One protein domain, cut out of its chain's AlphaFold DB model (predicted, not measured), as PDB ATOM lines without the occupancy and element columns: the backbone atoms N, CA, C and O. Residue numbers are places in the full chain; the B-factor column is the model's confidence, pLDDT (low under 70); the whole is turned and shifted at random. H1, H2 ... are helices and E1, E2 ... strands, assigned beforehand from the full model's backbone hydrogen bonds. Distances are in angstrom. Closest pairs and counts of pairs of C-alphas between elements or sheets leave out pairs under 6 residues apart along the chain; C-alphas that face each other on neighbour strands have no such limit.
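This is residues 4 to 86 of the 86 residues of the protein "Outer membrane protein domain-containing protein" of Ectothiorhodospira sp. PHS-1 (UniProt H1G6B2). A long, narrow ribbon of four antiparallel strands, twisted, makes the body, and the hairpin of E3 and E4 runs well past the shorter strands E1 and E2 as an arm. One helix, H1, slants away from the E1 side of this ribbon, with residues 4 to 13 sticking out, and covers neither face of the sheet. The printed part has 83 residues with one named helix followed by four named strands, H1 E1 E2 E3 E4, and the sheet's order is E1, E2, E3, E4. The class is mostly strand, and the whole is extended, with a radius of gyration of the C-alphas of 18.3 A and a flat outline of 62 by 33 by 15 A.

H1 is residues 4 to 16, 19.2 A from first to last C-alpha, and begins at C-alpha 4 at (6.958, -4.720, 25.917). E1 is residues 27 to 34, and E2 is residues 37 to 47, 30.3 A long. E3, residues 50 to 67, is the longest strand by residues and measures 53.3 A, ending at C-alpha 67 at (-9.507, -22.965, 8.135). E4 is residues 70 to 85, 48.3 A long, and ends at C-alpha 85 at (30.695, -33.854, 30.358).

H1 is not on the sheet, and it is apart from E2, E3 and E4. In H1 every O i to N i+4 pair is within hydrogen-bond range. The four strands form a meander, each strand the antiparallel neighbour of the one before, with E1 and E4 as edge strands. E1 and E2 are a hairpin with 151 degrees between their directions; N 30 and O 41 are within hydrogen-bond range at 2.8 A. E2 and E3 are a hairpin at 172 degrees, with N 42 and O 54 at 2.8 A. C-alphas 37 and 59, which face each other across this pair, are 4.3 A apart. E3 and E4 are a hairpin at 176 degrees, with N 53 and O 84 at 2.8 A and, near the other end, N 67 and O 70 at 3.1 A. E1 and E4 are apart.

The two C-alphas farthest apart are those of Glu 48 and Gly 69, 61.9 A. Residues 4 to 13 of H1 and residues 66 to 71 stand free; without them the body spans 53 by 23 by 14 A. The printed part has no cut and no long link: the three links between strands are tight, and the 10 residues from H1 to E1 are a short link. The mean pLDDT of the printed part is 78.7, and residues 4 to 25 are under 70.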
ATOM      1  N   PRO A   4       5.595  -4.267  26.227       53.41
ATOM      2  CA  PRO A   4       6.958  -4.720  25.917       53.41
ATOM      3  C   PRO A   4       7.854  -4.828  27.164       53.41
ATOM      4  O   PRO A   4       8.756  -5.656  27.203       53.41
ATOM      5  N   ILE A   5       7.581  -4.040  28.214       57.09
ATOM      6  CA  ILE A   5       8.423  -3.987  29.424       57.09
ATOM      7  C   ILE A   5       8.271  -5.264  30.269       57.09
ATOM      8  O   ILE A   5       9.252  -5.760  30.811       57.09
ATOM      9  N   LEU A   6       7.063  -5.842  30.317       53.34
ATOM     10  CA  LEU A   6       6.781  -7.065  31.081       53.34
ATOM     11  C   LEU A   6       7.393  -8.323  30.436       53.34
ATOM     12  O   LEU A   6       7.770  -9.257  31.134       53.34
ATOM     13  N   ALA A   7       7.496  -8.348  29.101       57.28
ATOM     14  CA  ALA A   7       8.152  -9.435  28.374       57.28
ATOM     15  C   ALA A   7       9.683  -9.375  28.528       57.28
ATOM     16  O   ALA A   7      10.329 -10.409  28.693       57.28
ATOM     17  N   GLY A   8      10.255  -8.164  28.532       58.38
ATOM     18  CA  GLY A   8      11.693  -7.953  28.718       58.38
ATOM     19  C   GLY A   8      12.199  -8.381  30.100       58.38
ATOM     20  O   GLY A   8      13.244  -9.021  30.197       58.38
ATOM     21  N   THR A   9      11.443  -8.103  31.167       61.19
ATOM     22  CA  THR A   9      11.812  -8.527  32.529       61.19
ATOM     23  C   THR A   9      11.721 -10.042  32.721       61.19
ATOM     24  O   THR A   9      12.572 -10.615  33.400       61.19
ATOM     25  N   LEU A  10      10.752 -10.710  32.083       59.97
ATOM     26  CA  LEU A  10      10.613 -12.168  32.147       59.97
ATOM     27  C   LEU A  10      11.764 -12.890  31.425       59.97
ATOM     28  O   LEU A  10      12.302 -13.866  31.945       59.97
ATOM     29  N   ALA A  11      12.189 -12.380  30.266       59.25
ATOM     30  CA  ALA A  11      13.327 -12.926  29.526       59.25
ATOM     31  C   ALA A  11      14.645 -12.787  30.311       59.25
ATOM     32  O   ALA A  11      15.445 -13.719  30.351       59.25
ATOM     33  N   MET A  12      14.852 -11.657  30.992       58.81
ATOM     34  CA  MET A  12      16.066 -11.418  31.780       58.81
ATOM     35  C   MET A  12      16.105 -12.251  33.073       58.81
ATOM     36  O   MET A  12      17.172 -12.718  33.469       58.81
ATOM     37  N   ALA A  13      14.946 -12.515  33.687       58.97
ATOM     38  CA  ALA A  13      14.827 -13.433  34.821       58.97
ATOM     39  C   ALA A  13      15.124 -14.894  34.429       58.97
ATOM     40  O   ALA A  13      15.725 -15.630  35.210       58.97
ATOM     41  N   LEU A  14      14.768 -15.299  33.203       59.28
ATOM     42  CA  LEU A  14      15.041 -16.645  32.694       59.28
ATOM     43  C   LEU A  14      16.540 -16.895  32.459       59.28
ATOM     44  O   LEU A  14      17.019 -17.996  32.716       59.28
ATOM     45  N   LEU A  15      17.293 -15.873  32.031       57.47
ATOM     46  CA  LEU A  15      18.753 -15.971  31.886       57.47
ATOM     47  C   LEU A  15      19.484 -16.039  33.240       57.47
ATOM     48  O   LEU A  15      20.541 -16.662  33.327       57.47
ATOM     49  N   ALA A  16      18.937 -15.433  34.297       56.00
ATOM     50  CA  ALA A  16      19.564 -15.417  35.622       56.00
ATOM     51  C   ALA A  16      19.389 -16.732  36.411       56.00
ATOM     52  O   ALA A  16      20.150 -16.993  37.339       56.00
ATOM     53  N   ALA A  17      18.427 -17.582  36.038       55.38
ATOM     54  CA  ALA A  17      18.133 -18.837  36.739       55.38
ATOM     55  C   ALA A  17      19.118 -19.989  36.427       55.38
ATOM     56  O   ALA A  17      18.995 -21.073  36.992       55.38
ATOM     57  N   GLY A  18      20.090 -19.780  35.530       55.00
ATOM     58  CA  GLY A  18      20.968 -20.835  35.006       55.00
ATOM     59  C   GLY A  18      22.236 -21.146  35.812       55.00
ATOM     60  O   GLY A  18      22.996 -22.013  35.391       55.00
ATOM     61  N   THR A  19      22.500 -20.467  36.933       56.59
ATOM     62  CA  THR A  19      23.733 -20.672  37.719       56.59
ATOM     63  C   THR A  19      23.443 -21.168  39.136       56.59
ATOM     64  O   THR A  19      23.549 -20.452  40.126       56.59
ATOM     65  N   THR A  20      23.079 -22.443  39.266       54.69
ATOM     66  CA  THR A  20      23.218 -23.141  40.551       54.69
ATOM     67  C   THR A  20      24.661 -23.618  40.675       54.69
ATOM     68  O   THR A  20      24.973 -24.779  40.414       54.69
ATOM     69  N   ALA A  21      25.563 -22.706  41.030       51.47
ATOM     70  CA  ALA A  21      26.908 -23.059  41.461       51.47
ATOM     71  C   ALA A  21      26.820 -23.751  42.835       51.47
ATOM     72  O   ALA A  21      26.883 -23.103  43.878       51.47
ATOM     73  N   ALA A  22      26.620 -25.070  42.842       53.66
ATOM     74  CA  ALA A  22      26.753 -25.887  44.044       53.66
ATOM     75  C   ALA A  22      28.250 -26.050  44.353       53.66
ATOM     76  O   ALA A  22      28.878 -27.026  43.961       53.66
ATOM     77  N   ALA A  23      28.832 -25.046  45.005       52.22
ATOM     78  CA  ALA A  23      30.277 -24.895  45.172       52.22
ATOM     79  C   ALA A  23      30.965 -25.926  46.100       52.22
ATOM     80  O   ALA A  23      32.152 -25.783  46.351       52.22
ATOM     81  N   ASP A  24      30.277 -26.964  46.593       56.72
ATOM     82  CA  ASP A  24      30.910 -27.973  47.469       56.72
ATOM     83  C   ASP A  24      30.267 -29.374  47.404       56.72
ATOM     84  O   ASP A  24      30.599 -30.290  48.153       56.72
ATOM     85  N   SER A  25      29.294 -29.577  46.512       61.12
ATOM     86  CA  SER A  25      28.546 -30.836  46.421       61.12
ATOM     87  C   SER A  25      28.956 -31.580  45.157       61.12
ATOM     88  O   SER A  25      28.649 -31.135  44.056       61.12
ATOM     89  N   ARG A  26      29.571 -32.765  45.286       76.88
ATOM     90  CA  ARG A  26      29.822 -33.669  44.137       76.88
ATOM     91  C   ARG A  26      28.537 -34.185  43.479       76.88
ATOM     92  O   ARG A  26      28.613 -34.975  42.549       76.88
ATOM     93  N   PHE A  27      27.369 -33.786  43.968       85.06
ATOM     94  CA  PHE A  27      26.074 -34.121  43.412       85.06
ATOM     95  C   PHE A  27      25.175 -32.886  43.424       85.06
ATOM     96  O   PHE A  27      25.119 -32.171  44.424       85.06
ATOM     97  N   GLY A  28      24.453 -32.666  42.333       86.75
ATOM     98  CA  GLY A  28      23.484 -31.588  42.198       86.75
ATOM     99  C   GLY A  28      22.284 -32.030  41.375       86.75
ATOM    100  O   GLY A  28      22.398 -32.878  40.492       86.75
ATOM    101  N   MET A  29      21.129 -31.436  41.652       89.44
ATOM    102  CA  MET A  29      19.931 -31.583  40.833       89.44
ATOM    103  C   MET A  29      19.381 -30.204  40.494       89.44
ATOM    104  O   MET A  29      19.405 -29.303  41.333       89.44
ATOM    105  N   ALA A  30      18.877 -30.048  39.277       85.12
ATOM    106  CA  ALA A  30      18.308 -28.806  38.788       85.12
ATOM    107  C   ALA A  30      17.040 -29.078  37.978       85.12
ATOM    108  O   ALA A  30      16.916 -30.103  37.308       85.12
ATOM    109  N   ALA A  31      16.107 -28.132  38.016       89.31
ATOM    110  CA  ALA A  31      15.046 -28.046  37.025       89.31
ATOM    111  C   ALA A  31      15.483 -27.081  35.918       89.31
ATOM    112  O   ALA A  31      16.100 -26.051  36.193       89.31
ATOM    113  N   LYS A  32      15.155 -27.404  34.669       85.88
ATOM    114  CA  LYS A  32      15.447 -26.581  33.495       85.88
ATOM    115  C   LYS A  32      14.154 -26.231  32.776       85.88
ATOM    116  O   LYS A  32      13.243 -27.048  32.680       85.88
ATOM    117  N   VAL A  33      14.116 -25.035  32.212       84.62
ATOM    118  CA  VAL A  33      13.110 -24.618  31.238       84.62
ATOM    119  C   VAL A  33      13.829 -24.121  29.988       84.62
ATOM    120  O   VAL A  33      14.835 -23.415  30.082       84.62
ATOM    121  N   GLY A  34      13.360 -24.529  28.816       81.00
ATOM    122  CA  GLY A  34      13.963 -24.171  27.537       81.00
ATOM    123  C   GLY A  34      13.027 -24.433  26.363       81.00
ATOM    124  O   GLY A  34      11.838 -24.689  26.535       81.00
ATOM    125  N   THR A  35      13.571 -24.383  25.150       83.81
ATOM    126  CA  THR A  35      12.814 -24.631  23.908       83.81
ATOM    127  C   THR A  35      12.320 -26.069  23.790       83.81
ATOM    128  O   THR A  35      11.303 -26.321  23.157       83.81
ATOM    129  N   THR A  36      13.003 -27.010  24.444       83.81
ATOM    130  CA  THR A  36      12.568 -28.404  24.591       83.81
ATOM    131  C   THR A  36      11.602 -28.597  25.763       83.81
ATOM    132  O   THR A  36      11.389 -29.728  26.191       83.81
ATOM    133  N   GLY A  37      11.052 -27.508  26.306       86.00
ATOM    134  CA  GLY A  37      10.112 -27.505  27.420       86.00
ATOM    135  C   GLY A  37      10.776 -27.556  28.789       86.00
ATOM    136  O   GLY A  37      11.824 -26.945  29.018       86.00
ATOM    137  N   LEU A  38      10.117 -28.242  29.720       90.06
ATOM    138  CA  LEU A  38      10.568 -28.407  31.098       90.06
ATOM    139  C   LEU A  38      11.409 -29.677  31.217       90.06
ATOM    140  O   LEU A  38      11.172 -30.662  30.522       90.06
ATOM    141  N   GLY A  39      12.381 -29.678  32.117       89.94
ATOM    142  CA  GLY A  39      13.205 -30.852  32.354       89.94
ATOM    143  C   GLY A  39      13.872 -30.867  33.713       89.94
ATOM    144  O   GLY A  39      13.867 -29.876  34.444       89.94
ATOM    145  N   LEU A  40      14.451 -32.017  34.033       92.38
ATOM    146  CA  LEU A  40      15.247 -32.238  35.230       92.38
ATOM    147  C   LEU A  40      16.648 -32.670  34.813       92.38
ATOM    148  O   LEU A  40      16.807 -33.496  33.915       92.38
ATOM    149  N   GLU A  41      17.651 -32.114  35.479       90.94
ATOM    150  CA  GLU A  41      19.061 -32.431  35.285       90.94
ATOM    151  C   GLU A  41      19.664 -32.904  36.611       90.94
ATOM    152  O   GLU A  41      19.426 -32.310  37.663       90.94
ATOM    153  N   GLY A  42      20.457 -33.970  36.562       91.62
ATOM    154  CA  GLY A  42      21.319 -34.424  37.647       91.62
ATOM    155  C   GLY A  42      22.780 -34.260  37.243       91.62
ATOM    156  O   GLY A  42      23.151 -34.603  36.122       91.62
ATOM    157  N   THR A  43      23.609 -33.738  38.141       91.56
ATOM    158  CA  THR A  43      25.046 -33.518  37.929       91.56
ATOM    159  C   THR A  43      25.840 -34.258  38.996       91.56
ATOM    160  O   THR A  43      25.488 -34.208  40.172       91.56
ATOM    161  N   VAL A  44      26.916 -34.926  38.593       90.94
ATOM    162  CA  VAL A  44      27.880 -35.600  39.463       90.94
ATOM    163  C   VAL A  44      29.278 -35.070  39.153       90.94
ATOM    164  O   VAL A  44      29.746 -35.185  38.024       90.94
ATOM    165  N   GLY A  45      29.970 -34.538  40.155       89.88
ATOM    166  CA  GLY A  45      31.379 -34.166  40.061       89.88
ATOM    167  C   GLY A  45      32.264 -35.406  40.137       89.88
ATOM    168  O   GLY A  45      32.372 -36.032  41.196       89.88
ATOM    169  N   LEU A  46      32.898 -35.770  39.020       87.19
ATOM    170  CA  LEU A  46      33.845 -36.888  38.952       87.19
ATOM    171  C   LEU A  46      35.222 -36.484  39.500       87.19
ATOM    172  O   LEU A  46      35.910 -37.294  40.119       87.19
ATOM    173  N   SER A  47      35.619 -35.230  39.280       85.50
ATOM    174  CA  SER A  47      36.862 -34.619  39.764       85.50
ATOM    175  C   SER A  47      36.658 -33.110  39.947       85.50
ATOM    176  O   SER A  47      35.638 -32.577  39.528       85.50
ATOM    177  N   GLU A  48      37.635 -32.392  40.508       82.38
ATOM    178  CA  GLU A  48      37.586 -30.922  40.673       82.38
ATOM    179  C   GLU A  48      37.426 -30.158  39.347       82.38
ATOM    180  O   GLU A  48      37.049 -28.991  39.339       82.38
ATOM    181  N   ARG A  49      37.744 -30.812  38.223       85.38
ATOM    182  CA  ARG A  49      37.706 -30.230  36.874       85.38
ATOM    183  C   ARG A  49      36.755 -30.938  35.911       85.38
ATOM    184  O   ARG A  49      36.783 -30.601  34.738       85.38
ATOM    185  N   VAL A  50      36.031 -31.965  36.360       88.62
ATOM    186  CA  VAL A  50      35.170 -32.762  35.473       88.62
ATOM    187  C   VAL A  50      33.863 -33.087  36.169       88.62
ATOM    188  O   VAL A  50      33.856 -33.787  37.189       88.62
ATOM    189  N   ASN A  51      32.761 -32.672  35.561       89.25
ATOM    190  CA  ASN A  51      31.412 -33.044  35.937       89.25
ATOM    191  C   ASN A  51      30.765 -33.876  34.838       89.25
ATOM    192  O   ASN A  51      30.975 -33.674  33.645       89.25
ATOM    193  N   LEU A  52      29.930 -34.812  35.263       92.69
ATOM    194  CA  LEU A  52      29.038 -35.566  34.406       92.69
ATOM    195  C   LEU A  52      27.610 -35.131  34.703       92.69
ATOM    196  O   LEU A  52      27.180 -35.148  35.855       92.69
ATOM    197  N   ARG A  53      26.854 -34.775  33.673       92.62
ATOM    198  CA  ARG A  53      25.476 -34.314  33.804       92.62
ATOM    199  C   ARG A  53      24.558 -35.099  32.895       92.62
ATOM    200  O   ARG A  53      24.843 -35.260  31.716       92.62
ATOM    201  N   ALA A  54      23.438 -35.552  33.439       93.75
ATOM    202  CA  ALA A  54      22.383 -36.222  32.696       93.75
ATOM    203  C   ALA A  54      21.067 -35.461  32.865       93.75
ATOM    204  O   ALA A  54      20.772 -34.972  33.955       93.75
ATOM    205  N   GLY A  55      20.271 -35.365  31.804       92.38
ATOM    206  CA  GLY A  55      19.007 -34.637  31.833       92.38
ATOM    207  C   GLY A  55      17.928 -35.265  30.967       92.38
ATOM    208  O   GLY A  55      18.227 -35.891  29.949       92.38
ATOM    209  N   LEU A  56      16.676 -35.080  31.377       94.12
ATOM    210  CA  LEU A  56      15.476 -35.450  30.627       94.12
ATOM    211  C   LEU A  56      14.594 -34.211  30.460       94.12
ATOM    212  O   LEU A  56      14.384 -33.471  31.423       94.12
ATOM    213  N   TYR A  57      14.064 -34.007  29.255       91.69
ATOM    214  CA  TYR A  57      13.272 -32.835  28.877       91.69
ATOM    215  C   TYR A  57      12.003 -33.255  28.135       91.69
ATOM    216  O   TYR A  57      12.027 -34.205  27.345       91.69
ATOM    217  N   GLY A  58      10.915 -32.530  28.375       90.62
ATOM    218  CA  GLY A  58       9.616 -32.767  27.763       90.62
ATOM    219  C   GLY A  58       8.880 -31.472  27.432       90.62
ATOM    220  O   GLY A  58       8.833 -30.539  28.240       90.62
ATOM    221  N   PHE A  59       8.265 -31.448  26.253       91.06
ATOM    222  CA  PHE A  59       7.366 -30.392  25.804       91.06
ATOM    223  C   PHE A  59       6.187 -31.003  25.058       91.06
ATOM    224  O   PHE A  59       6.392 -31.696  24.065       91.06
ATOM    225  N   ASP A  60       4.975 -30.709  25.510       88.31
ATOM    226  CA  ASP A  60       3.742 -31.122  24.851       88.31
ATOM    227  C   ASP A  60       2.916 -29.863  24.545       88.31
ATOM    228  O   ASP A  60       2.589 -29.089  25.448       88.31
ATOM    229  N   TYR A  61       2.616 -29.636  23.265       82.44
ATOM    230  CA  TYR A  61       1.790 -28.533  22.782       82.44
ATOM    231  C   TYR A  61       0.835 -29.038  21.703       82.44
ATOM    232  O   TYR A  61       1.278 -29.515  20.661       82.44
ATOM    233  N   SER A  62      -0.461 -28.901  21.956       84.38
ATOM    234  CA  SER A  62      -1.527 -29.244  21.013       84.38
ATOM    235  C   SER A  62      -2.261 -27.970  20.613       84.38
ATOM    236  O   SER A  62      -2.512 -27.104  21.462       84.38
ATOM    237  N   LYS A  63      -2.559 -27.827  19.323       81.56
ATOM    238  CA  LYS A  63      -3.310 -26.693  18.795       81.56
ATOM    239  C   LYS A  63      -4.241 -27.136  17.680       81.56
ATOM    240  O   LYS A  63      -3.776 -27.585  16.635       81.56
ATOM    241  N   ASP A  64      -5.515 -26.859  17.888       83.25
ATOM    242  CA  ASP A  64      -6.566 -27.092  16.910       83.25
ATOM    243  C   ASP A  64      -6.819 -25.774  16.165       83.25
ATOM    244  O   ASP A  64      -6.861 -24.695  16.779       83.25
ATOM    245  N   PHE A  65      -6.905 -25.821  14.838       77.56
ATOM    246  CA  PHE A  65      -7.260 -24.662  14.022       77.56
ATOM    247  C   PHE A  65      -8.205 -25.055  12.888       77.56
ATOM    248  O   PHE A  65      -7.999 -26.053  12.209       77.56
ATOM    249  N   GLU A  66      -9.236 -24.239  12.687       78.50
ATOM    250  CA  GLU A  66     -10.225 -24.409  11.626       78.50
ATOM    251  C   GLU A  66      -9.941 -23.374  10.531       78.50
ATOM    252  O   GLU A  66      -9.902 -22.171  10.804       78.50
ATOM    253  N   GLU A  67      -9.711 -23.832   9.301       72.50
ATOM    254  CA  GLU A  67      -9.507 -22.965   8.135       72.50
ATOM    255  C   GLU A  67     -10.375 -23.478   6.981       72.50
ATOM    256  O   GLU A  67     -10.323 -24.656   6.627       72.50
ATOM    257  N   GLU A  68     -11.211 -22.602   6.416       82.31
ATOM    258  CA  GLU A  68     -12.152 -22.926   5.328       82.31
ATOM    259  C   GLU A  68     -13.104 -24.114   5.623       82.31
ATOM    260  O   GLU A  68     -13.566 -24.796   4.710       82.31
ATOM    261  N   GLY A  69     -13.438 -24.343   6.901       78.06
ATOM    262  CA  GLY A  69     -14.320 -25.434   7.342       78.06
ATOM    263  C   GLY A  69     -13.641 -26.807   7.396       78.06
ATOM    264  O   GLY A  69     -14.327 -27.829   7.436       78.06
ATOM    265  N   ILE A  70     -12.307 -26.836   7.354       75.69
ATOM    266  CA  ILE A  70     -11.496 -28.029   7.592       75.69
ATOM    267  C   ILE A  70     -10.811 -27.870   8.951       75.69
ATOM    268  O   ILE A  70     -10.060 -26.916   9.166       75.69
ATOM    269  N   ASP A  71     -11.066 -28.825   9.844       81.19
ATOM    270  CA  ASP A  71     -10.425 -28.913  11.153       81.19
ATOM    271  C   ASP A  71      -9.022 -29.519  11.024       81.19
ATOM    272  O   ASP A  71      -8.839 -30.600  10.453       81.19
ATOM    273  N   TYR A  72      -8.024 -28.820  11.562       73.62
ATOM    274  CA  TYR A  72      -6.642 -29.278  11.632       73.62
ATOM    275  C   TYR A  72      -6.188 -29.389  13.086       73.62
ATOM    276  O   TYR A  72      -6.043 -28.385  13.786       73.62
ATOM    277  N   ASP A  73      -5.867 -30.614  13.499       82.69
ATOM    278  CA  ASP A  73      -5.294 -30.908  14.813       82.69
ATOM    279  C   ASP A  73      -3.761 -30.991  14.714       82.69
ATOM    280  O   ASP A  73      -3.189 -31.887  14.081       82.69
ATOM    281  N   GLY A  74      -3.068 -30.029  15.323       83.19
ATOM    282  CA  GLY A  74      -1.610 -29.965  15.362       83.19
ATOM    283  C   GLY A  74      -1.050 -30.404  16.712       83.19
ATOM    284  O   GLY A  74      -1.105 -29.648  17.678       83.19
ATOM    285  N   ASP A  75      -0.427 -31.582  16.758       87.44
ATOM    286  CA  ASP A  75       0.216 -32.134  17.957       87.44
ATOM    287  C   ASP A  75       1.752 -32.050  17.879       87.44
ATOM    288  O   ASP A  75       2.388 -32.725  17.067       87.44
ATOM    289  N   LEU A  76       2.374 -31.287  18.782       85.00
ATOM    290  CA  LEU A  76       3.828 -31.219  18.948       85.00
ATOM    291  C   LEU A  76       4.246 -31.811  20.298       85.00
ATOM    292  O   LEU A  76       3.988 -31.236  21.353       85.00
ATOM    293  N   LYS A  77       4.949 -32.947  20.252       88.88
ATOM    294  CA  LYS A  77       5.462 -33.655  21.432       88.88
ATOM    295  C   LYS A  77       6.969 -33.844  21.292       88.88
ATOM    296  O   LYS A  77       7.425 -34.621  20.455       88.88
ATOM    297  N   LEU A  78       7.752 -33.125  22.091       88.19
ATOM    298  CA  LEU A  78       9.211 -33.213  22.117       88.19
ATOM    299  C   LEU A  78       9.653 -33.918  23.394       88.19
ATOM    300  O   LEU A  78       9.294 -33.513  24.498       88.19
ATOM    301  N   ARG A  79      10.464 -34.962  23.241       92.50
ATOM    302  CA  ARG A  79      11.108 -35.671  24.347       92.50
ATOM    303  C   ARG A  79      12.585 -35.798  24.039       92.50
ATOM    304  O   ARG A  79      12.946 -36.317  22.986       92.50
ATOM    305  N   SER A  80      13.416 -35.352  24.967       89.75
ATOM    306  CA  SER A  80      14.865 -35.336  24.787       89.75
ATOM    307  C   SER A  80      15.559 -35.857  26.034       89.75
ATOM    308  O   SER A  80      15.112 -35.622  27.155       89.75
ATOM    309  N   ALA A  81      16.685 -36.527  25.829       93.81
ATOM    310  CA  ALA A  81      17.617 -36.891  26.881       93.81
ATOM    311  C   ALA A  81      18.998 -36.348  26.514       93.81
ATOM    312  O   ALA A  81      19.355 -36.316  25.335       93.81
ATOM    313  N   ALA A  82      19.768 -35.923  27.508       89.81
ATOM    314  CA  ALA A  82      21.131 -35.452  27.314       89.81
ATOM    315  C   ALA A  82      22.077 -36.103  28.318       89.81
ATOM    316  O   ALA A  82      21.710 -36.344  29.468       89.81
ATOM    317  N   LEU A  83      23.304 -36.336  27.864       94.56
ATOM    318  CA  LEU A  83      24.446 -36.685  28.692       94.56
ATOM    319  C   LEU A  83      25.595 -35.756  28.291       94.56
ATOM    320  O   LEU A  83      25.945 -35.675  27.115       94.56
ATOM    321  N   LEU A  84      26.129 -35.021  29.256       91.19
ATOM    322  CA  LEU A  84      27.108 -33.955  29.073       91.19
ATOM    323  C   LEU A  84      28.288 -34.205  30.011       91.19
ATOM    324  O   LEU A  84      28.090 -34.628  31.151       91.19
ATOM    325  N   ALA A  85      29.497 -33.927  29.534       90.88
ATOM    326  CA  ALA A  85      30.695 -33.854  30.358       90.88
ATOM    327  C   ALA A  85      31.269 -32.441  30.231       90.88
ATOM    328  O   ALA A  85      31.492 -31.986  29.105       90.88
ATOM    329  N   ASP A  86      31.443 -31.764  31.363       85.62
ATOM    330  CA  ASP A  86      31.933 -30.383  31.463       85.62
ATOM    331  C   ASP A  86      33.097 -30.243  32.451       85.62
ATOM    332  O   ASP A  86      33.208 -31.106  33.353       85.62
TER     333      ASP A  86